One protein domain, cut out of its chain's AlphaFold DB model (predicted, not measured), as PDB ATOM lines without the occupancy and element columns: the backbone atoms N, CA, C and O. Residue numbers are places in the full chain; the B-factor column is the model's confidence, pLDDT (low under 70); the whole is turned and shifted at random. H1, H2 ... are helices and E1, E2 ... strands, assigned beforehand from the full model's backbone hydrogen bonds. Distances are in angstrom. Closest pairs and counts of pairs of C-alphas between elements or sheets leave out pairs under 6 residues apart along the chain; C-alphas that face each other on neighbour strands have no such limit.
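AT A GLANCE: This is residues 213 to 354 of the 379 residues of an uncharacterized protein of Porphyromonas levii (UniProt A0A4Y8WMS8). A strongly twisted sheet makes one curved wall, with E1, E5 and E6 side by side and E3 and E7 along different ends of E6; a ribbon of two strands, E2 and E4, is tied on beyond E7 by a short pairing of E4 with residues 340 to 341. H1 lies at one end of the long axis, the loop of residues 303 to 315 lies at the other, and H2 lies off to the side of the wall. The 142 printed residues have seven named strands and two named helices in the order E1 E2 E3 E4 H1 E5 E6 E7 H2, a mixed class with 65 residues, under half, in named elements. The branched sheet is mixed and the ribbon antiparallel; the whole is compact, with a radius of gyration of the C-alphas of 15.8 A and spans of 49 by 29 by 26 A.

HOW THE PARTS SIT: Start at E1, residues 214 to 219, an edge strand antiparallel to E5, residues 295 to 302, with N 216 and O 298 3.0 A apart. Next look at E2, residues 236 to 241, antiparallel to E4, residues 266 to 270; N 237 and O 269 are 2.9 A apart. E3, residues 258 to 260, is parallel to E6, residues 316 to 326, with N 259 and O 316 2.8 A apart. E6 bends by 84 degrees at residue 319. H1, residues 273 to 284, is not on the branched sheet; its closest C-alpha to E2 is Ala 276, 7.4 A from that of Gly 236. E5 and E6 form a hairpin, with N 297 and O 324 2.9 A apart. E6 and E7, residues 335 to 338, form another, with N 336 and O 325 2.8 A apart; the three strands E5, E6 and E7 are a meander, each the antiparallel neighbour of the one before. The closest C-alphas of E4 and E7 are Leu 269 and Asn 338, 6.4 A apart. H2, residues 345 to 354, is not on the branched sheet and is apart from H1. In H1 and H2 every O i to N i+4 pair is within hydrogen-bond range.

IN THESE COORDINATES: Find C-alpha 214 at (-14.220, 33.238, 26.175); from there E1 runs 17.0 A. E2 covers 13.9 A, E3 6.6 A and E4 12.5 A. H1 begins at C-alpha 273, (-1.487, 3.226, 28.074), and runs 16.1 A. E5 spans 20.9 A, E6 23.7 A and E7 8.6 A. H2 runs 14.4 A to C-alpha 354 at (3.111, 41.381, 38.141).

THE WHOLE: The farthest C-alphas, those of Asn 286 and Lys 354, are 52.4 A apart. The printed part has no cut. The links E1 to E2, E2 to E3 and E5 to E6 are long. The mean pLDDT of the printed part is 75.7; look for values under 70 in residues 221 to 228, 244 to 249, 283 to 292, 306 to 313 and 342 to 354.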
ATOM      1  N   THR A 213     -14.979  34.902  30.532       90.81
ATOM      2  CA  THR A 213     -14.044  33.978  29.899       90.81
ATOM      3  C   THR A 213     -14.652  33.525  28.579       90.81
ATOM      4  O   THR A 213     -15.846  33.215  28.507       90.81
ATOM      5  N   PHE A 214     -13.830  33.539  27.538       93.19
ATOM      6  CA  PHE A 214     -14.220  33.238  26.175       93.19
ATOM      7  C   PHE A 214     -13.657  31.901  25.712       93.19
ATOM      8  O   PHE A 214     -12.662  31.425  26.258       93.19
ATOM      9  N   TYR A 215     -14.257  31.320  24.679       92.44
ATOM     10  CA  TYR A 215     -13.712  30.147  24.005       92.44
ATOM     11  C   TYR A 215     -13.705  30.284  22.483       92.44
ATOM     12  O   TYR A 215     -14.527  31.005  21.915       92.44
ATOM     13  N   TYR A 216     -12.807  29.556  21.817       92.00
ATOM     14  CA  TYR A 216     -12.817  29.383  20.363       92.00
ATOM     15  C   TYR A 216     -12.258  28.012  19.941       92.00
ATOM     16  O   TYR A 216     -11.371  27.472  20.610       92.00
ATOM     17  N   PRO A 217     -12.748  27.433  18.828       90.12
ATOM     18  CA  PRO A 217     -12.183  26.214  18.265       90.12
ATOM     19  C   PRO A 217     -10.886  26.505  17.496       90.12
ATOM     20  O   PRO A 217     -10.788  27.473  16.742       90.12
ATOM     21  N   LYS A 218      -9.902  25.615  17.620       89.00
ATOM     22  CA  LYS A 218      -8.629  25.665  16.898       89.00
ATOM     23  C   LYS A 218      -8.290  24.282  16.366       89.00
ATOM     24  O   LYS A 218      -8.195  23.323  17.122       89.00
ATOM     25  N   LYS A 219      -8.024  24.178  15.063       87.12
ATOM     26  CA  LYS A 219      -7.294  23.022  14.532       87.12
ATOM     27  C   LYS A 219      -5.841  23.132  14.974       87.12
ATOM     28  O   LYS A 219      -5.197  24.139  14.673       87.12
ATOM     29  N   LEU A 220      -5.333  22.121  15.666       81.81
ATOM     30  CA  LEU A 220      -3.933  22.092  16.054       81.81
ATOM     31  C   LEU A 220      -3.118  21.660  14.834       81.81
ATOM     32  O   LEU A 220      -3.337  20.596  14.255       81.81
ATOM     33  N   ASN A 221      -2.237  22.548  14.373       64.50
ATOM     34  CA  ASN A 221      -1.276  22.201  13.339       64.50
ATOM     35  C   ASN A 221      -0.102  21.516  14.027       64.50
ATOM     36  O   ASN A 221       0.573  22.130  14.854       64.50
ATOM     37  N   ASN A 222       0.153  20.268  13.649       56.44
ATOM     38  CA  ASN A 222       1.347  19.541  14.053       56.44
ATOM     39  C   ASN A 222       2.560  20.171  13.359       56.44
ATOM     40  O   ASN A 222       3.028  19.713  12.318       56.44
ATOM     41  N   GLY A 223       3.059  21.271  13.920       43.09
ATOM     42  CA  GLY A 223       4.437  21.663  13.700       43.09
ATOM     43  C   GLY A 223       5.297  20.536  14.256       43.09
ATOM     44  O   GLY A 223       5.374  20.394  15.469       43.09
ATOM     45  N   LEU A 224       5.914  19.761  13.357       41.09
ATOM     46  CA  LEU A 224       6.856  18.654  13.601       41.09
ATOM     47  C   LEU A 224       6.219  17.249  13.747       41.09
ATOM     48  O   LEU A 224       6.015  16.746  14.847       41.09
ATOM     49  N   GLY A 225       6.017  16.582  12.603       44.19
ATOM     50  CA  GLY A 225       6.210  15.129  12.462       44.19
ATOM     51  C   GLY A 225       4.983  14.219  12.595       44.19
ATOM     52  O   GLY A 225       4.138  14.390  13.466       44.19
ATOM     53  N   ASN A 226       4.937  13.197  11.736       46.78
ATOM     54  CA  ASN A 226       3.916  12.141  11.686       46.78
ATOM     55  C   ASN A 226       4.144  11.018  12.727       46.78
ATOM     56  O   ASN A 226       3.442  10.010  12.695       46.78
ATOM     57  N   ASP A 227       5.093  11.197  13.652       52.12
ATOM     58  CA  ASP A 227       5.615  10.134  14.527       52.12
ATOM     59  C   ASP A 227       5.141  10.280  15.989       52.12
ATOM     60  O   ASP A 227       5.762   9.768  16.915       52.12
ATOM     61  N   LYS A 228       4.037  11.002  16.224       61.91
ATOM     62  CA  LYS A 228       3.479  11.229  17.567       61.91
ATOM     63  C   LYS A 228       2.561  10.086  17.993       61.91
ATOM     64  O   LYS A 228       1.334  10.234  18.005       61.91
ATOM     65  N   THR A 229       3.167   8.955  18.326       73.62
ATOM     66  CA  THR A 229       2.530   7.884  19.101       73.62
ATOM     67  C   THR A 229       2.506   8.247  20.583       73.62
ATOM     68  O   THR A 229       3.018   9.289  20.999       73.62
ATOM     69  N   TYR A 230       1.873   7.396  21.375       86.06
ATOM     70  CA  TYR A 230       1.909   7.445  22.823       86.06
ATOM     71  C   TYR A 230       3.356   7.445  23.308       86.06
ATOM     72  O   TYR A 230       4.175   6.659  22.824       86.06
ATOM     73  N   ASP A 231       3.657   8.344  24.242       86.88
ATOM     74  CA  ASP A 231       4.952   8.429  24.900       86.88
ATOM     75  C   ASP A 231       4.804   7.941  26.356       86.88
ATOM     76  O   ASP A 231       4.160   8.617  27.174       86.88
ATOM     77  N   PRO A 232       5.376   6.767  26.693       87.19
ATOM     78  CA  PRO A 232       5.329   6.212  28.041       87.19
ATOM     79  C   PRO A 232       6.059   7.067  29.082       87.19
ATOM     80  O   PRO A 232       5.714   6.994  30.261       87.19
ATOM     81  N   GLU A 233       7.049   7.878  28.688       87.88
ATOM     82  CA  GLU A 233       7.836   8.694  29.624       87.88
ATOM     83  C   GLU A 233       7.010   9.847  30.202       87.88
ATOM     84  O   GLU A 233       7.151  10.192  31.376       87.88
ATOM     85  N   ILE A 234       6.112  10.413  29.392       84.44
ATOM     86  CA  ILE A 234       5.172  11.463  29.812       84.44
ATOM     87  C   ILE A 234       3.764  10.925  30.091       84.44
ATOM     88  O   ILE A 234       2.871  11.706  30.414       84.44
ATOM     89  N   ASN A 235       3.558   9.608  29.957       89.12
ATOM     90  CA  ASN A 235       2.268   8.931  30.098       89.12
ATOM     91  C   ASN A 235       1.148   9.635  29.302       89.12
ATOM     92  O   ASN A 235       0.085   9.976  29.836       89.12
ATOM     93  N   GLY A 236       1.404   9.918  28.023       89.00
ATOM     94  CA  GLY A 236       0.443  10.649  27.204       89.00
ATOM     95  C   GLY A 236       0.972  11.103  25.854       89.00
ATOM     96  O   GLY A 236       1.772  10.427  25.208       89.00
ATOM     97  N   TYR A 237       0.477  12.258  25.410       85.88
ATOM     98  CA  TYR A 237       0.783  12.827  24.105       85.88
ATOM     99  C   TYR A 237       1.233  14.277  24.202       85.88
ATOM    100  O   TYR A 237       0.575  15.104  24.831       85.88
ATOM    101  N   LEU A 238       2.312  14.602  23.496       84.19
ATOM    102  CA  LEU A 238       2.786  15.970  23.339       84.19
ATOM    103  C   LEU A 238       1.947  16.715  22.288       84.19
ATOM    104  O   LEU A 238       2.128  16.530  21.079       84.19
ATOM    105  N   ILE A 239       1.040  17.572  22.754       85.25
ATOM    106  CA  ILE A 239       0.058  18.279  21.924       85.25
ATOM    107  C   ILE A 239       0.701  19.467  21.215       85.25
ATOM    108  O   ILE A 239       0.646  19.559  19.989       85.25
ATOM    109  N   THR A 240       1.380  20.341  21.954       81.44
ATOM    110  CA  THR A 240       2.198  21.410  21.371       81.44
ATOM    111  C   THR A 240       3.636  21.318  21.855       81.44
ATOM    112  O   THR A 240       3.900  20.934  22.993       81.44
ATOM    113  N   GLU A 241       4.569  21.676  20.975       80.50
ATOM    114  CA  GLU A 241       5.961  21.954  21.315       80.50
ATOM    115  C   GLU A 241       6.410  23.182  20.523       80.50
ATOM    116  O   GLU A 241       6.375  23.192  19.292       80.50
ATOM    117  N   LEU A 242       6.774  24.244  21.233       78.00
ATOM    118  CA  LEU A 242       7.155  25.534  20.679       78.00
ATOM    119  C   LEU A 242       8.552  25.897  21.170       78.00
ATOM    120  O   LEU A 242       8.822  25.881  22.372       78.00
ATOM    121  N   TYR A 243       9.419  26.272  20.232       71.25
ATOM    122  CA  TYR A 243      10.746  26.806  20.540       71.25
ATOM    123  C   TYR A 243      10.679  28.230  21.106       71.25
ATOM    124  O   TYR A 243      11.500  28.589  21.945       71.25
ATOM    125  N   ASP A 244       9.686  29.014  20.677       69.12
ATOM    126  CA  ASP A 244       9.400  30.349  21.197       69.12
ATOM    127  C   ASP A 244       7.950  30.418  21.689       69.12
ATOM    128  O   ASP A 244       6.992  30.387  20.912       69.12
ATOM    129  N   CYS A 245       7.784  30.476  23.010       68.06
ATOM    130  CA  CYS A 245       6.484  30.618  23.661       68.06
ATOM    131  C   CYS A 245       5.947  32.051  23.660       68.06
ATOM    132  O   CYS A 245       4.822  32.283  24.118       68.06
ATOM    133  N   LYS A 246       6.729  33.006  23.149       62.94
ATOM    134  CA  LYS A 246       6.327  34.389  22.938       62.94
ATOM    135  C   LYS A 246       6.034  34.577  21.448       62.94
ATOM    136  O   LYS A 246       6.906  34.851  20.639       62.94
ATOM    137  N   GLY A 247       4.757  34.463  21.090       61.34
ATOM    138  CA  GLY A 247       4.243  35.265  19.985       61.34
ATOM    139  C   GLY A 247       4.626  34.904  18.554       61.34
ATOM    140  O   GLY A 247       4.868  35.813  17.765       61.34
ATOM    141  N   TYR A 248       4.565  33.630  18.158       61.19
ATOM    142  CA  TYR A 248       4.499  33.321  16.728       61.19
ATOM    143  C   TYR A 248       3.057  33.198  16.233       61.19
ATOM    144  O   TYR A 248       2.245  32.439  16.782       61.19
ATOM    145  N   TYR A 249       2.777  33.945  15.168       63.19
ATOM    146  CA  TYR A 249       1.534  33.923  14.414       63.19
ATOM    147  C   TYR A 249       1.210  32.494  13.960       63.19
ATOM    148  O   TYR A 249       2.080  31.806  13.429       63.19
ATOM    149  N   ASP A 250      -0.008  32.028  14.234       72.50
ATOM    150  CA  ASP A 250      -0.515  30.689  13.889       72.50
ATOM    151  C   ASP A 250       0.136  29.465  14.569       72.50
ATOM    152  O   ASP A 250      -0.251  28.328  14.272       72.50
ATOM    153  N   SER A 251       1.070  29.659  15.507       78.31
ATOM    154  CA  SER A 251       1.724  28.564  16.243       78.31
ATOM    155  C   SER A 251       0.997  28.178  17.538       78.31
ATOM    156  O   SER A 251       0.407  29.023  18.216       78.31
ATOM    157  N   GLY A 252       1.063  26.893  17.903       83.38
ATOM    158  CA  GLY A 252       0.424  26.373  19.112       83.38
ATOM    159  C   GLY A 252      -1.082  26.636  19.108       83.38
ATOM    160  O   GLY A 252      -1.800  26.156  18.227       83.38
ATOM    161  N   TYR A 253      -1.548  27.422  20.080       86.69
ATOM    162  CA  TYR A 253      -2.961  27.795  20.213       86.69
ATOM    163  C   TYR A 253      -3.321  29.136  19.548       86.69
ATOM    164  O   TYR A 253      -4.505  29.466  19.472       86.69
ATOM    165  N   ASN A 254      -2.340  29.889  19.030       85.81
ATOM    166  CA  ASN A 254      -2.589  31.141  18.308       85.81
ATOM    167  C   ASN A 254      -3.331  30.905  16.980       85.81
ATOM    168  O   ASN A 254      -3.230  29.845  16.345       85.81
ATOM    169  N   THR A 255      -4.046  31.929  16.520       84.19
ATOM    170  CA  THR A 255      -4.642  32.011  15.176       84.19
ATOM    171  C   THR A 255      -4.211  33.302  14.488       84.19
ATOM    172  O   THR A 255      -3.540  34.145  15.082       84.19
ATOM    173  N   HIS A 256      -4.649  33.463  13.242       81.00
ATOM    174  CA  HIS A 256      -4.433  34.649  12.424       81.00
ATOM    175  C   HIS A 256      -4.914  35.945  13.111       81.00
ATOM    176  O   HIS A 256      -4.404  37.036  12.875       81.00
ATOM    177  N   ASP A 257      -5.922  35.835  13.965       85.19
ATOM    178  CA  ASP A 257      -6.628  36.947  14.591       85.19
ATOM    179  C   ASP A 257      -6.612  36.889  16.129       85.19
ATOM    180  O   ASP A 257      -7.156  37.779  16.780       85.19
ATOM    181  N   ILE A 258      -5.977  35.874  16.728       88.06
ATOM    182  CA  ILE A 258      -5.858  35.711  18.181       88.06
ATOM    183  C   ILE A 258      -4.396  35.492  18.555       88.06
ATOM    184  O   ILE A 258      -3.749  34.524  18.150       88.06
ATOM    185  N   CYS A 259      -3.912  36.392  19.399       85.94
ATOM    186  CA  CYS A 259      -2.571  36.417  19.937       85.94
ATOM    187  C   CYS A 259      -2.608  36.121  21.439       85.94
ATOM    188  O   CYS A 259      -3.129  36.905  22.238       85.94
ATOM    189  N   LEU A 260      -1.999  35.009  21.840       83.94
ATOM    190  CA  LEU A 260      -1.728  34.728  23.239       83.94
ATOM    191  C   LEU A 260      -0.451  35.458  23.655       83.94
ATOM    192  O   LEU A 260       0.630  35.163  23.144       83.94
ATOM    193  N   LEU A 261      -0.572  36.390  24.608       74.75
ATOM    194  CA  LEU A 261       0.577  37.139  25.145       74.75
ATOM    195  C   LEU A 261       1.613  36.192  25.771       74.75
ATOM    196  O   LEU A 261       2.816  36.429  25.684       74.75
ATOM    197  N   HIS A 262       1.129  35.088  26.347       73.50
ATOM    198  CA  HIS A 262       1.927  33.973  26.835       73.50
ATOM    199  C   HIS A 262       1.187  32.659  26.574       73.50
ATOM    200  O   HIS A 262       0.008  32.533  26.915       73.50
ATOM    201  N   GLN A 263       1.887  31.674  26.012       80.44
ATOM    202  CA  GLN A 263       1.410  30.294  25.906       80.44
ATOM    203  C   GLN A 263       2.481  29.313  26.418       80.44
ATOM    204  O   GLN A 263       3.653  29.679  26.500       80.44
ATOM    205  N   PRO A 264       2.122  28.086  26.814       78.94
ATOM    206  CA  PRO A 264       3.097  27.072  27.201       78.94
ATOM    207  C   PRO A 264       4.004  26.686  26.028       78.94
ATOM    208  O   PRO A 264       3.523  26.516  24.907       78.94
ATOM    209  N   CYS A 265       5.303  26.475  26.288       79.25
ATOM    210  CA  CYS A 265       6.198  25.875  25.290       79.25
ATOM    211  C   CYS A 265       5.796  24.434  24.979       79.25
ATOM    212  O   CYS A 265       6.021  23.969  23.870       79.25
ATOM    213  N   LYS A 266       5.250  23.718  25.966       81.56
ATOM    214  CA  LYS A 266       4.813  22.331  25.837       81.56
ATOM    215  C   LYS A 266       3.463  22.143  26.503       81.56
ATOM    216  O   LYS A 266       3.244  22.671  27.597       81.56
ATOM    217  N   THR A 267       2.588  21.375  25.867       83.25
ATOM    218  CA  THR A 267       1.340  20.905  26.479       83.25
ATOM    219  C   THR A 267       1.196  19.408  26.307       83.25
ATOM    220  O   THR A 267       1.498  18.858  25.245       83.25
ATOM    221  N   ILE A 268       0.750  18.750  27.373       85.56
ATOM    222  CA  ILE A 268       0.633  17.297  27.428       85.56
ATOM    223  C   ILE A 268      -0.839  16.947  27.599       85.56
ATOM    224  O   ILE A 268      -1.540  17.513  28.437       85.56
ATOM    225  N   LEU A 269      -1.314  16.020  26.777       88.12
ATOM    226  CA  LEU A 269      -2.563  15.311  27.001       88.12
ATOM    227  C   LEU A 269      -2.222  14.000  27.701       88.12
ATOM    228  O   LEU A 269      -1.782  13.045  27.057       88.12
ATOM    229  N   GLU A 270      -2.404  13.972  29.016       87.75
ATOM    230  CA  GLU A 270      -2.202  12.766  29.818       87.75
ATOM    231  C   GLU A 270      -3.231  11.699  29.438       87.75
ATOM    232  O   GLU A 270      -4.437  11.957  29.358       87.75
ATOM    233  N   MET A 271      -2.757  10.479  29.200       86.69
ATOM    234  CA  MET A 271      -3.604   9.355  28.825       86.69
ATOM    235  C   MET A 271      -2.943   8.058  29.282       86.69
ATOM    236  O   MET A 271      -1.781   7.834  28.994       86.69
ATOM    237  N   SER A 272      -3.664   7.186  29.984       88.56
ATOM    238  CA  SER A 272      -3.119   5.871  30.348       88.56
ATOM    239  C   SER A 272      -2.852   5.022  29.104       88.56
ATOM    240  O   SER A 272      -3.606   5.121  28.136       88.56
ATOM    241  N   GLU A 273      -1.867   4.127  29.173       89.00
ATOM    242  CA  GLU A 273      -1.487   3.226  28.074       89.00
ATOM    243  C   GLU A 273      -2.691   2.478  27.470       89.00
ATOM    244  O   GLU A 273      -2.913   2.566  26.268       89.00
ATOM    245  N   ASP A 274      -3.567   1.887  28.292       84.25
ATOM    246  CA  ASP A 274      -4.784   1.200  27.811       84.25
ATOM    247  C   ASP A 274      -5.719   2.114  26.991       84.25
ATOM    248  O   ASP A 274      -6.354   1.697  26.018       84.25
ATOM    249  N   LYS A 275      -5.829   3.391  27.382       82.19
ATOM    250  CA  LYS A 275      -6.668   4.376  26.679       82.19
ATOM    251  C   LYS A 275      -5.987   4.861  25.404       82.19
ATOM    252  O   LYS A 275      -6.667   5.054  24.398       82.19
ATOM    253  N   ALA A 276      -4.671   5.038  25.456       84.50
ATOM    254  CA  ALA A 276      -3.847   5.416  24.321       84.50
ATOM    255  C   ALA A 276      -3.864   4.326  23.242       84.50
ATOM    256  O   ALA A 276      -4.115   4.620  22.075       84.50
ATOM    257  N   GLU A 277      -3.736   3.056  23.634       82.25
ATOM    258  CA  GLU A 277      -3.865   1.912  22.735       82.25
ATOM    259  C   GLU A 277      -5.246   1.890  22.062       82.25
ATOM    260  O   GLU A 277      -5.346   1.773  20.837       82.25
ATOM    261  N   ALA A 278      -6.325   2.051  22.835       77.00
ATOM    262  CA  ALA A 278      -7.677   2.115  22.284       77.00
ATOM    263  C   ALA A 278      -7.855   3.295  21.306       77.00
ATOM    264  O   ALA A 278      -8.512   3.154  20.269       77.00
ATOM    265  N   TYR A 279      -7.265   4.453  21.613       77.94
ATOM    266  CA  TYR A 279      -7.312   5.634  20.756       77.94
ATOM    267  C   TYR A 279      -6.523   5.445  19.452       77.94
ATOM    268  O   TYR A 279      -7.032   5.734  18.369       77.94
ATOM    269  N   GLU A 280      -5.310   4.908  19.514       79.25
ATOM    270  CA  GLU A 280      -4.479   4.680  18.330       79.25
ATOM    271  C   GLU A 280      -5.052   3.604  17.414       79.25
ATOM    272  O   GLU A 280      -5.054   3.772  16.192       79.25
ATOM    273  N   ARG A 281      -5.626   2.536  17.981       74.50
ATOM    274  CA  ARG A 281      -6.352   1.523  17.201       74.50
ATOM    275  C   ARG A 281      -7.553   2.128  16.465       74.50
ATOM    276  O   ARG A 281      -7.754   1.816  15.290       74.50
ATOM    277  N   LYS A 282      -8.286   3.058  17.099       73.06
ATOM    278  CA  LYS A 282      -9.349   3.852  16.448       73.06
ATOM    279  C   LYS A 282      -8.814   4.668  15.267       73.06
ATOM    280  O   LYS A 282      -9.409   4.638  14.193       73.06
ATOM    281  N   LEU A 283      -7.710   5.392  15.450       69.38
ATOM    282  CA  LEU A 283      -7.138   6.280  14.426       69.38
ATOM    283  C   LEU A 283      -6.526   5.541  13.234       69.38
ATOM    284  O   LEU A 283      -6.517   6.059  12.118       69.38
ATOM    285  N   LYS A 284      -5.978   4.349  13.477       65.94
ATOM    286  CA  LYS A 284      -5.296   3.545  12.464       65.94
ATOM    287  C   LYS A 284      -6.251   3.065  11.373       65.94
ATOM    288  O   LYS A 284      -5.877   2.991  10.205       65.94
ATOM    289  N   GLY A 285      -7.507   2.795  11.708       61.31
ATOM    290  CA  GLY A 285      -8.461   2.311  10.721       61.31
ATOM    291  C   GLY A 285      -7.971   1.021  10.029       61.31
ATOM    292  O   GLY A 285      -7.389   0.149  10.667       61.31
ATOM    293  N   ASN A 286      -8.125   0.956   8.699       50.66
ATOM    294  CA  ASN A 286      -7.473  -0.042   7.825       50.66
ATOM    295  C   ASN A 286      -6.063   0.387   7.355       50.66
ATOM    296  O   ASN A 286      -5.432  -0.307   6.557       50.66
ATOM    297  N   SER A 287      -5.593   1.569   7.758       55.31
ATOM    298  CA  SER A 287      -4.313   2.134   7.331       55.31
ATOM    299  C   SER A 287      -3.175   1.570   8.186       55.31
ATOM    300  O   SER A 287      -3.340   1.359   9.382       55.31
ATOM    301  N   PRO A 288      -1.973   1.347   7.636       55.97
ATOM    302  CA  PRO A 288      -0.804   1.078   8.466       55.97
ATOM    303  C   PRO A 288      -0.332   2.328   9.237       55.97
ATOM    304  O   PRO A 288       0.400   2.178  10.213       55.97
ATOM    305  N   TYR A 289      -0.770   3.529   8.835       58.41
ATOM    306  CA  TYR A 289      -0.380   4.824   9.402       58.41
ATOM    307  C   TYR A 289      -1.468   5.433  10.293       58.41
ATOM    308  O   TYR A 289      -2.652   5.361   9.957       58.41
ATOM    309  N   LEU A 290      -1.049   6.101  11.371       64.44
ATOM    310  CA  LEU A 290      -1.918   6.910  12.226       64.44
ATOM    311  C   LEU A 290      -2.262   8.231  11.525       64.44
ATOM    312  O   LEU A 290      -1.368   8.978  11.134       64.44
ATOM    313  N   ASN A 291      -3.553   8.536  11.380       61.91
ATOM    314  CA  ASN A 291      -4.009   9.812  10.829       61.91
ATOM    315  C   ASN A 291      -4.561  10.695  11.956       61.91
ATOM    316  O   ASN A 291      -5.749  10.646  12.271       61.91
ATOM    317  N   ARG A 292      -3.674  11.460  12.600       68.75
ATOM    318  CA  ARG A 292      -4.012  12.325  13.736       68.75
ATOM    319  C   ARG A 292      -4.376  13.737  13.296       68.75
ATOM    320  O   ARG A 292      -3.564  14.439  12.697       68.75
ATOM    321  N   TYR A 293      -5.596  14.146  13.633       73.38
ATOM    322  CA  TYR A 293      -6.026  15.539  13.594       73.38
ATOM    323  C   TYR A 293      -6.654  15.905  14.930       73.38
ATOM    324  O   TYR A 293      -7.828  15.628  15.175       73.38
ATOM    325  N   GLU A 294      -5.866  16.538  15.784       83.19
ATOM    326  CA  GLU A 294      -6.346  17.089  17.035       83.19
ATOM    327  C   GLU A 294      -6.927  18.490  16.828       83.19
ATOM    328  O   GLU A 294      -6.429  19.338  16.076       83.19
ATOM    329  N   TYR A 295      -8.005  18.741  17.549       86.44
ATOM    330  CA  TYR A 295      -8.685  20.014  17.610       86.44
ATOM    331  C   TYR A 295      -8.797  20.417  19.070       86.44
ATOM    332  O   TYR A 295      -9.066  19.586  19.933       86.44
ATOM    333  N   ALA A 296      -8.577  21.691  19.349       89.75
ATOM    334  CA  ALA A 296      -8.693  22.251  20.677       89.75
ATOM    335  C   ALA A 296      -9.924  23.147  20.761       89.75
ATOM    336  O   ALA A 296     -10.126  24.009  19.904       89.75
ATOM    337  N   MET A 297     -10.696  23.001  21.833       90.62
ATOM    338  CA  MET A 297     -11.488  24.114  22.338       90.62
ATOM    339  C   MET A 297     -10.612  24.898  23.306       90.62
ATOM    340  O   MET A 297     -10.232  24.380  24.355       90.62
ATOM    341  N   VAL A 298     -10.256  26.121  22.929       91.94
ATOM    342  CA  VAL A 298      -9.313  26.957  23.673       91.94
ATOM    343  C   VAL A 298     -10.093  27.942  24.527       91.94
ATOM    344  O   VAL A 298     -10.942  28.660  24.005       91.94
ATOM    345  N   TYR A 299      -9.787  27.994  25.822       91.06
ATOM    346  CA  TYR A 299     -10.404  28.904  26.782       91.06
ATOM    347  C   TYR A 299      -9.459  30.051  27.095       91.06
ATOM    348  O   TYR A 299      -8.301  29.832  27.459       91.06
ATOM    349  N   VAL A 300      -9.959  31.276  26.978       90.25
ATOM    350  CA  VAL A 300      -9.149  32.480  27.104       90.25
ATOM    351  C   VAL A 300      -9.844  33.595  27.868       90.25
ATOM    352  O   VAL A 300     -11.065  33.731  27.857       90.25
ATOM    353  N   ARG A 301      -9.042  34.463  28.479       88.88
ATOM    354  CA  ARG A 301      -9.485  35.791  28.908       88.88
ATOM    355  C   ARG A 301      -8.922  36.829  27.953       88.88
ATOM    356  O   ARG A 301      -7.724  36.809  27.685       88.88
ATOM    357  N   LEU A 302      -9.766  37.722  27.445       89.69
ATOM    358  CA  LEU A 302      -9.292  38.817  26.603       89.69
ATOM    359  C   LEU A 302      -8.495  39.803  27.459       89.69
ATOM    360  O   LEU A 302      -8.875  40.106  28.588       89.69
ATOM    361  N   MET A 303      -7.379  40.278  26.924       83.19
ATOM    362  CA  MET A 303      -6.460  41.181  27.610       83.19
ATOM    363  C   MET A 303      -6.482  42.552  26.932       83.19
ATOM    364  O   MET A 303      -6.805  42.630  25.742       83.19
ATOM    365  N   PRO A 304      -6.120  43.639  27.639       78.62
ATOM    366  CA  PRO A 304      -5.869  44.923  26.998       78.62
ATOM    367  C   PRO A 304      -4.883  44.766  25.840       78.62
ATOM    368  O   PRO A 304      -3.957  43.957  25.914       78.62
ATOM    369  N   PHE A 305      -5.099  45.531  24.776       76.81
ATOM    370  CA  PHE A 305      -4.242  45.479  23.602       76.81
ATOM    371  C   PHE A 305      -2.830  45.955  23.946       76.81
ATOM    372  O   PHE A 305      -2.638  47.070  24.435       76.81
ATOM    373  N   GLU A 306      -1.836  45.115  23.671       69.12
ATOM    374  CA  GLU A 306      -0.431  45.487  23.773       69.12
ATOM    375  C   GLU A 306       0.140  45.627  22.366       69.12
ATOM    376  O   GLU A 306       0.297  44.652  21.627       69.12
ATOM    377  N   LYS A 307       0.421  46.878  21.990       58.94
ATOM    378  CA  LYS A 307       0.984  47.244  20.691       58.94
ATOM    379  C   LYS A 307       2.462  46.844  20.660       58.94
ATOM    380  O   LYS A 307       3.342  47.667  20.888       58.94
ATOM    381  N   GLY A 308       2.737  45.560  20.444       54.03
ATOM    382  CA  GLY A 308       4.089  45.007  20.422       54.03
ATOM    383  C   GLY A 308       4.185  43.723  19.599       54.03
ATOM    384  O   GLY A 308       3.417  42.799  19.810       54.03
ATOM    385  N   ALA A 309       5.163  43.689  18.687       50.19
ATOM    386  CA  ALA A 309       5.675  42.550  17.907       50.19
ATOM    387  C   ALA A 309       4.795  41.874  16.826       50.19
ATOM    388  O   ALA A 309       5.357  41.129  16.022       50.19
ATOM    389  N   TYR A 310       3.488  42.132  16.719       55.03
ATOM    390  CA  TYR A 310       2.637  41.432  15.738       55.03
ATOM    391  C   TYR A 310       2.430  42.216  14.436       55.03
ATOM    392  O   TYR A 310       2.253  43.431  14.430       55.03
ATOM    393  N   VAL A 311       2.484  41.488  13.317       51.78
ATOM    394  CA  VAL A 311       2.528  42.021  11.941       51.78
ATOM    395  C   VAL A 311       1.127  42.350  11.392       51.78
ATOM    396  O   VAL A 311       1.011  42.949  10.324       51.78
ATOM    397  N   THR A 312       0.049  41.991  12.102       57.12
ATOM    398  CA  THR A 312      -1.330  42.273  11.672       57.12
ATOM    399  C   THR A 312      -1.915  43.541  12.278       57.12
ATOM    400  O   THR A 312      -1.634  43.902  13.417       57.12
ATOM    401  N   ASN A 313      -2.777  44.202  11.499       67.00
ATOM    402  CA  ASN A 313      -3.483  45.418  11.913       67.00
ATOM    403  C   ASN A 313      -4.685  45.141  12.837       67.00
ATOM    404  O   ASN A 313      -5.168  46.069  13.474       67.00
ATOM    405  N   GLU A 314      -5.176  43.896  12.884       84.75
ATOM    406  CA  GLU A 314      -6.337  43.482  13.680       84.75
ATOM    407  C   GLU A 314      -6.045  42.136  14.359       84.75
ATOM    408  O   GLU A 314      -5.961  41.104  13.689       84.75
ATOM    409  N   TYR A 315      -5.870  42.137  15.681       87.44
ATOM    410  CA  TYR A 315      -5.761  40.909  16.472       87.44
ATOM    411  C   TYR A 315      -6.267  41.094  17.904       87.44
ATOM    412  O   TYR A 315      -6.288  42.195  18.462       87.44
ATOM    413  N   VAL A 316      -6.713  39.989  18.496       89.12
ATOM    414  CA  VAL A 316      -7.174  39.924  19.881       89.12
ATOM    415  C   VAL A 316      -6.023  39.472  20.771       89.12
ATOM    416  O   VAL A 316      -5.532  38.356  20.609       89.12
ATOM    417  N   CYS A 317      -5.607  40.300  21.733       87.56
ATOM    418  CA  CYS A 317      -4.715  39.850  22.802       87.56
ATOM    419  C   CYS A 317      -5.507  39.030  23.817       87.56
ATOM    420  O   CYS A 317      -6.554  39.469  24.303       87.56
ATOM    421  N   ALA A 318      -4.992  37.865  24.192       87.81
ATOM    422  CA  ALA A 318      -5.644  37.015  25.170       87.81
ATOM    423  C   ALA A 318      -4.651  36.258  26.066       87.81
ATOM    424  O   ALA A 318      -3.468  36.106  25.759       87.81
ATOM    425  N   LEU A 319      -5.158  35.795  27.204       85.12
ATOM    426  CA  LEU A 319      -4.485  34.901  28.137       85.12
ATOM    427  C   LEU A 319      -5.103  33.509  28.022       85.12
ATOM    428  O   LEU A 319      -6.318  33.372  28.167       85.12
ATOM    429  N   LEU A 320      -4.270  32.487  27.828       86.75
ATOM    430  CA  LEU A 320      -4.701  31.091  27.819       86.75
ATOM    431  C   LEU A 320      -5.047  30.610  29.235       86.75
ATOM    432  O   LEU A 320      -4.238  30.712  30.158       86.75
ATOM    433  N   LEU A 321      -6.242  30.047  29.393       84.81
ATOM    434  CA  LEU A 321      -6.727  29.487  30.658       84.81
ATOM    435  C   LEU A 321      -6.805  27.959  30.641       84.81
ATOM    436  O   LEU A 321      -6.743  27.333  31.692       84.81
ATOM    437  N   GLY A 322      -6.968  27.360  29.464       87.12
ATOM    438  CA  GLY A 322      -7.176  25.924  29.329       87.12
ATOM    439  C   GLY A 322      -7.416  25.525  27.882       87.12
ATOM    440  O   GLY A 322      -7.757  26.365  27.046       87.12
ATOM    441  N   ALA A 323      -7.272  24.235  27.598       89.31
ATOM    442  CA  ALA A 323      -7.752  23.658  26.354       89.31
ATOM    443  C   ALA A 323      -8.300  22.243  26.576       89.31
ATOM    444  O   ALA A 323      -7.680  21.414  27.245       89.31
ATOM    445  N   GLU A 324      -9.457  21.979  25.978       89.50
ATOM    446  CA  GLU A 324     -10.010  20.637  25.803       89.50
ATOM    447  C   GLU A 324      -9.568  20.108  24.437       89.50
ATOM    448  O   GLU A 324      -9.677  20.829  23.443       89.50
ATOM    449  N   ILE A 325      -9.103  18.862  24.368       87.94
ATOM    450  CA  ILE A 325      -8.659  18.232  23.124       87.94
ATOM    451  C   ILE A 325      -9.717  17.263  22.616       87.94
ATOM    452  O   ILE A 325     -10.271  16.456  23.364       87.94
ATOM    453  N   PHE A 326      -9.949  17.330  21.313       84.62
ATOM    454  CA  PHE A 326     -10.875  16.497  20.570       84.62
ATOM    455  C   PHE A 326     -10.179  15.919  19.342       84.62
ATOM    456  O   PHE A 326      -9.320  16.570  18.750       84.62
ATOM    457  N   ASP A 327     -10.603  14.741  18.888       79.00
ATOM    458  CA  ASP A 327     -10.176  14.203  17.584       79.00
ATOM    459  C   ASP A 327     -11.144  14.573  16.431       79.00
ATOM    460  O   ASP A 327     -11.110  13.990  15.346       79.00
ATOM    461  N   HIS A 328     -12.019  15.566  16.650       77.69
ATOM    462  CA  HIS A 328     -13.030  15.993  15.684       77.69
ATOM    463  C   HIS A 328     -13.107  17.527  15.522       77.69
ATOM    464  O   HIS A 328     -13.141  18.247  16.525       77.69
ATOM    465  N   PRO A 329     -13.238  18.057  14.282       75.88
ATOM    466  CA  PRO A 329     -13.219  19.498  14.002       75.88
ATOM    467  C   PRO A 329     -14.288  20.323  14.702       75.88
ATOM    468  O   PRO A 329     -14.094  21.516  14.918       75.88
ATOM    469  N   SER A 330     -15.415  19.713  15.059       75.62
ATOM    470  CA  SER A 330     -16.480  20.442  15.744       75.62
ATOM    471  C   SER A 330     -16.146  20.807  17.188       75.62
ATOM    472  O   SER A 330     -16.850  21.642  17.752       75.62
ATOM    473  N   CYS A 331     -15.143  20.168  17.808       79.69
ATOM    474  CA  CYS A 331     -14.874  20.276  19.248       79.69
ATOM    475  C   CYS A 331     -16.138  20.057  20.106       79.69
ATOM    476  O   CYS A 331     -16.339  20.705  21.134       79.69
ATOM    477  N   LYS A 332     -17.058  19.212  19.631       75.62
ATOM    478  CA  LYS A 332     -18.333  18.881  20.290       75.62
ATOM    479  C   LYS A 332     -18.488  17.375  20.518       75.62
ATOM    480  O   LYS A 332     -19.518  16.911  20.988       75.62
ATOM    481  N   CYS A 333     -17.484  16.589  20.162       72.06
ATOM    482  CA  CYS A 333     -17.541  15.137  20.212       72.06
ATOM    483  C   CYS A 333     -16.123  14.567  20.067       72.06
ATOM    484  O   CYS A 333     -15.222  15.285  19.625       72.06
ATOM    485  N   ASN A 334     -15.934  13.309  20.475       75.00
ATOM    486  CA  ASN A 334     -14.628  12.666  20.632       75.00
ATOM    487  C   ASN A 334     -13.674  13.454  21.539       75.00
ATOM    488  O   ASN A 334     -12.555  13.792  21.151       75.00
ATOM    489  N   TYR A 335     -14.143  13.765  22.746       80.50
ATOM    490  CA  TYR A 335     -13.303  14.360  23.773       80.50
ATOM    491  C   TYR A 335     -12.201  13.378  24.185       80.50
ATOM    492  O   TYR A 335     -12.484  12.239  24.561       80.50
ATOM    493  N   LEU A 336     -10.947  13.816  24.099       81.38
ATOM    494  CA  LEU A 336      -9.784  13.018  24.483       81.38
ATOM    495  C   LEU A 336      -9.326  13.329  25.910       81.38
ATOM    496  O   LEU A 336      -8.818  12.447  26.597       81.38
ATOM    497  N   GLY A 337      -9.504  14.573  26.350       83.75
ATOM    498  CA  GLY A 337      -9.072  15.036  27.662       83.75
ATOM    499  C   GLY A 337      -8.751  16.526  27.682       83.75
ATOM    500  O   GLY A 337      -8.836  17.223  26.669       83.75
ATOM    501  N   ASN A 338      -8.370  17.012  28.859       86.50
ATOM    502  CA  ASN A 338      -7.823  18.352  29.040       86.50
ATOM    503  C   ASN A 338      -6.305  18.282  28.953       86.50
ATOM    504  O   ASN A 338      -5.711  17.305  29.412       86.50
ATOM    505  N   VAL A 339      -5.676  19.325  28.419       84.25
ATOM    506  CA  VAL A 339      -4.217  19.432  28.515       84.25
ATOM    507  C   VAL A 339      -3.794  19.910  29.894       84.25
ATOM    508  O   VAL A 339      -4.409  20.811  30.469       84.25
ATOM    509  N   THR A 340      -2.701  19.345  30.390       73.94
ATOM    510  CA  THR A 340      -1.929  19.926  31.481       73.94
ATOM    511  C   THR A 340      -0.846  20.827  30.891       73.94
ATOM    512  O   THR A 340      -0.237  20.545  29.851       73.94
ATOM    513  N   PHE A 341      -0.657  21.983  31.521       76.31
ATOM    514  CA  PHE A 341       0.434  22.888  31.186       76.31
ATOM    515  C   PHE A 341       1.676  22.497  31.980       76.31
ATOM    516  O   PHE A 341       1.558  21.973  33.086       76.31
ATOM    517  N   ASP A 342       2.856  22.782  31.429       65.12
ATOM    518  CA  ASP A 342       4.126  22.620  32.143       65.12
ATOM    519  C   ASP A 342       4.046  23.193  33.585       65.12
ATOM    520  O   ASP A 342       3.567  24.323  33.756       65.12
ATOM    521  N   PRO A 343       4.524  22.460  34.616       55.28
ATOM    522  CA  PRO A 343       4.434  22.855  36.026       55.28
ATOM    523  C   PRO A 343       4.983  24.244  36.369       55.28
ATOM    524  O   PRO A 343       4.581  24.830  37.372       55.28
ATOM    525  N   HIS A 344       5.888  24.797  35.558       58.69
ATOM    526  CA  HIS A 344       6.490  26.110  35.796       58.69
ATOM    527  C   HIS A 344       5.838  27.246  34.993       58.69
ATOM    528  O   HIS A 344       6.201  28.415  35.167       58.69
ATOM    529  N   HIS A 345       4.860  26.939  34.138       64.44
ATOM    530  CA  HIS A 345       4.255  27.896  33.218       64.44
ATOM    531  C   HIS A 345       3.527  29.035  33.946       64.44
ATOM    532  O   HIS A 345       3.874  30.209  33.780       64.44
ATOM    533  N   TYR A 346       2.548  28.714  34.794       58.16
ATOM    534  CA  TYR A 346       1.700  29.737  35.416       58.16
ATOM    535  C   TYR A 346       2.436  30.612  36.427       58.16
ATOM    536  O   TYR A 346       2.198  31.821  36.478       58.16
ATOM    537  N   ASP A 347       3.391  30.049  37.163       58.50
ATOM    538  CA  ASP A 347       4.219  30.809  38.103       58.50
ATOM    539  C   ASP A 347       5.118  31.833  37.404       58.50
ATOM    540  O   ASP A 347       5.468  32.863  37.990       58.50
ATOM    541  N   ASN A 348       5.501  31.573  36.154       60.38
ATOM    542  CA  ASN A 348       6.270  32.505  35.338       60.38
ATOM    543  C   ASN A 348       5.359  33.563  34.694       60.38
ATOM    544  O   ASN A 348       5.680  34.748  34.778       60.38
ATOM    545  N   VAL A 349       4.189  33.177  34.167       59.06
ATOM    546  CA  VAL A 349       3.194  34.112  33.597       59.06
ATOM    547  C   VAL A 349       2.695  35.109  34.645       59.06
ATOM    548  O   VAL A 349       2.702  36.320  34.417       59.06
ATOM    549  N   LEU A 350       2.329  34.634  35.839       57.94
ATOM    550  CA  LEU A 350       1.877  35.495  36.937       57.94
ATOM    551  C   LEU A 350       2.985  36.441  37.426       57.94
ATOM    552  O   LEU A 350       2.706  37.559  37.867       57.94
ATOM    553  N   ARG A 351       4.249  36.014  37.347       64.56
ATOM    554  CA  ARG A 351       5.411  36.832  37.714       64.56
ATOM    555  C   ARG A 351       5.710  37.898  36.664       64.56
ATOM    556  O   ARG A 351       5.995  39.029  37.052       64.56
ATOM    557  N   GLU A 352       5.634  37.570  35.375       62.28
ATOM    558  CA  GLU A 352       5.801  38.540  34.284       62.28
ATOM    559  C   GLU A 352       4.671  39.582  34.293       62.28
ATOM    560  O   GLU A 352       4.965  40.777  34.300       62.28
ATOM    561  N   GLN A 353       3.405  39.181  34.465       60.34
ATOM    562  CA  GLN A 353       2.302  40.146  34.584       60.34
ATOM    563  C   GLN A 353       2.436  41.067  35.799       60.34
ATOM    564  O   GLN A 353       2.207  42.272  35.692       60.34
ATOM    565  N   LYS A 354       2.842  40.540  36.963       60.81
ATOM    566  CA  LYS A 354       3.111  41.381  38.141       60.81
ATOM    567  C   LYS A 354       4.229  42.388  37.872       60.81
ATOM    568  O   LYS A 354       4.125  43.523  38.333       60.81
TER     569      LYS A 354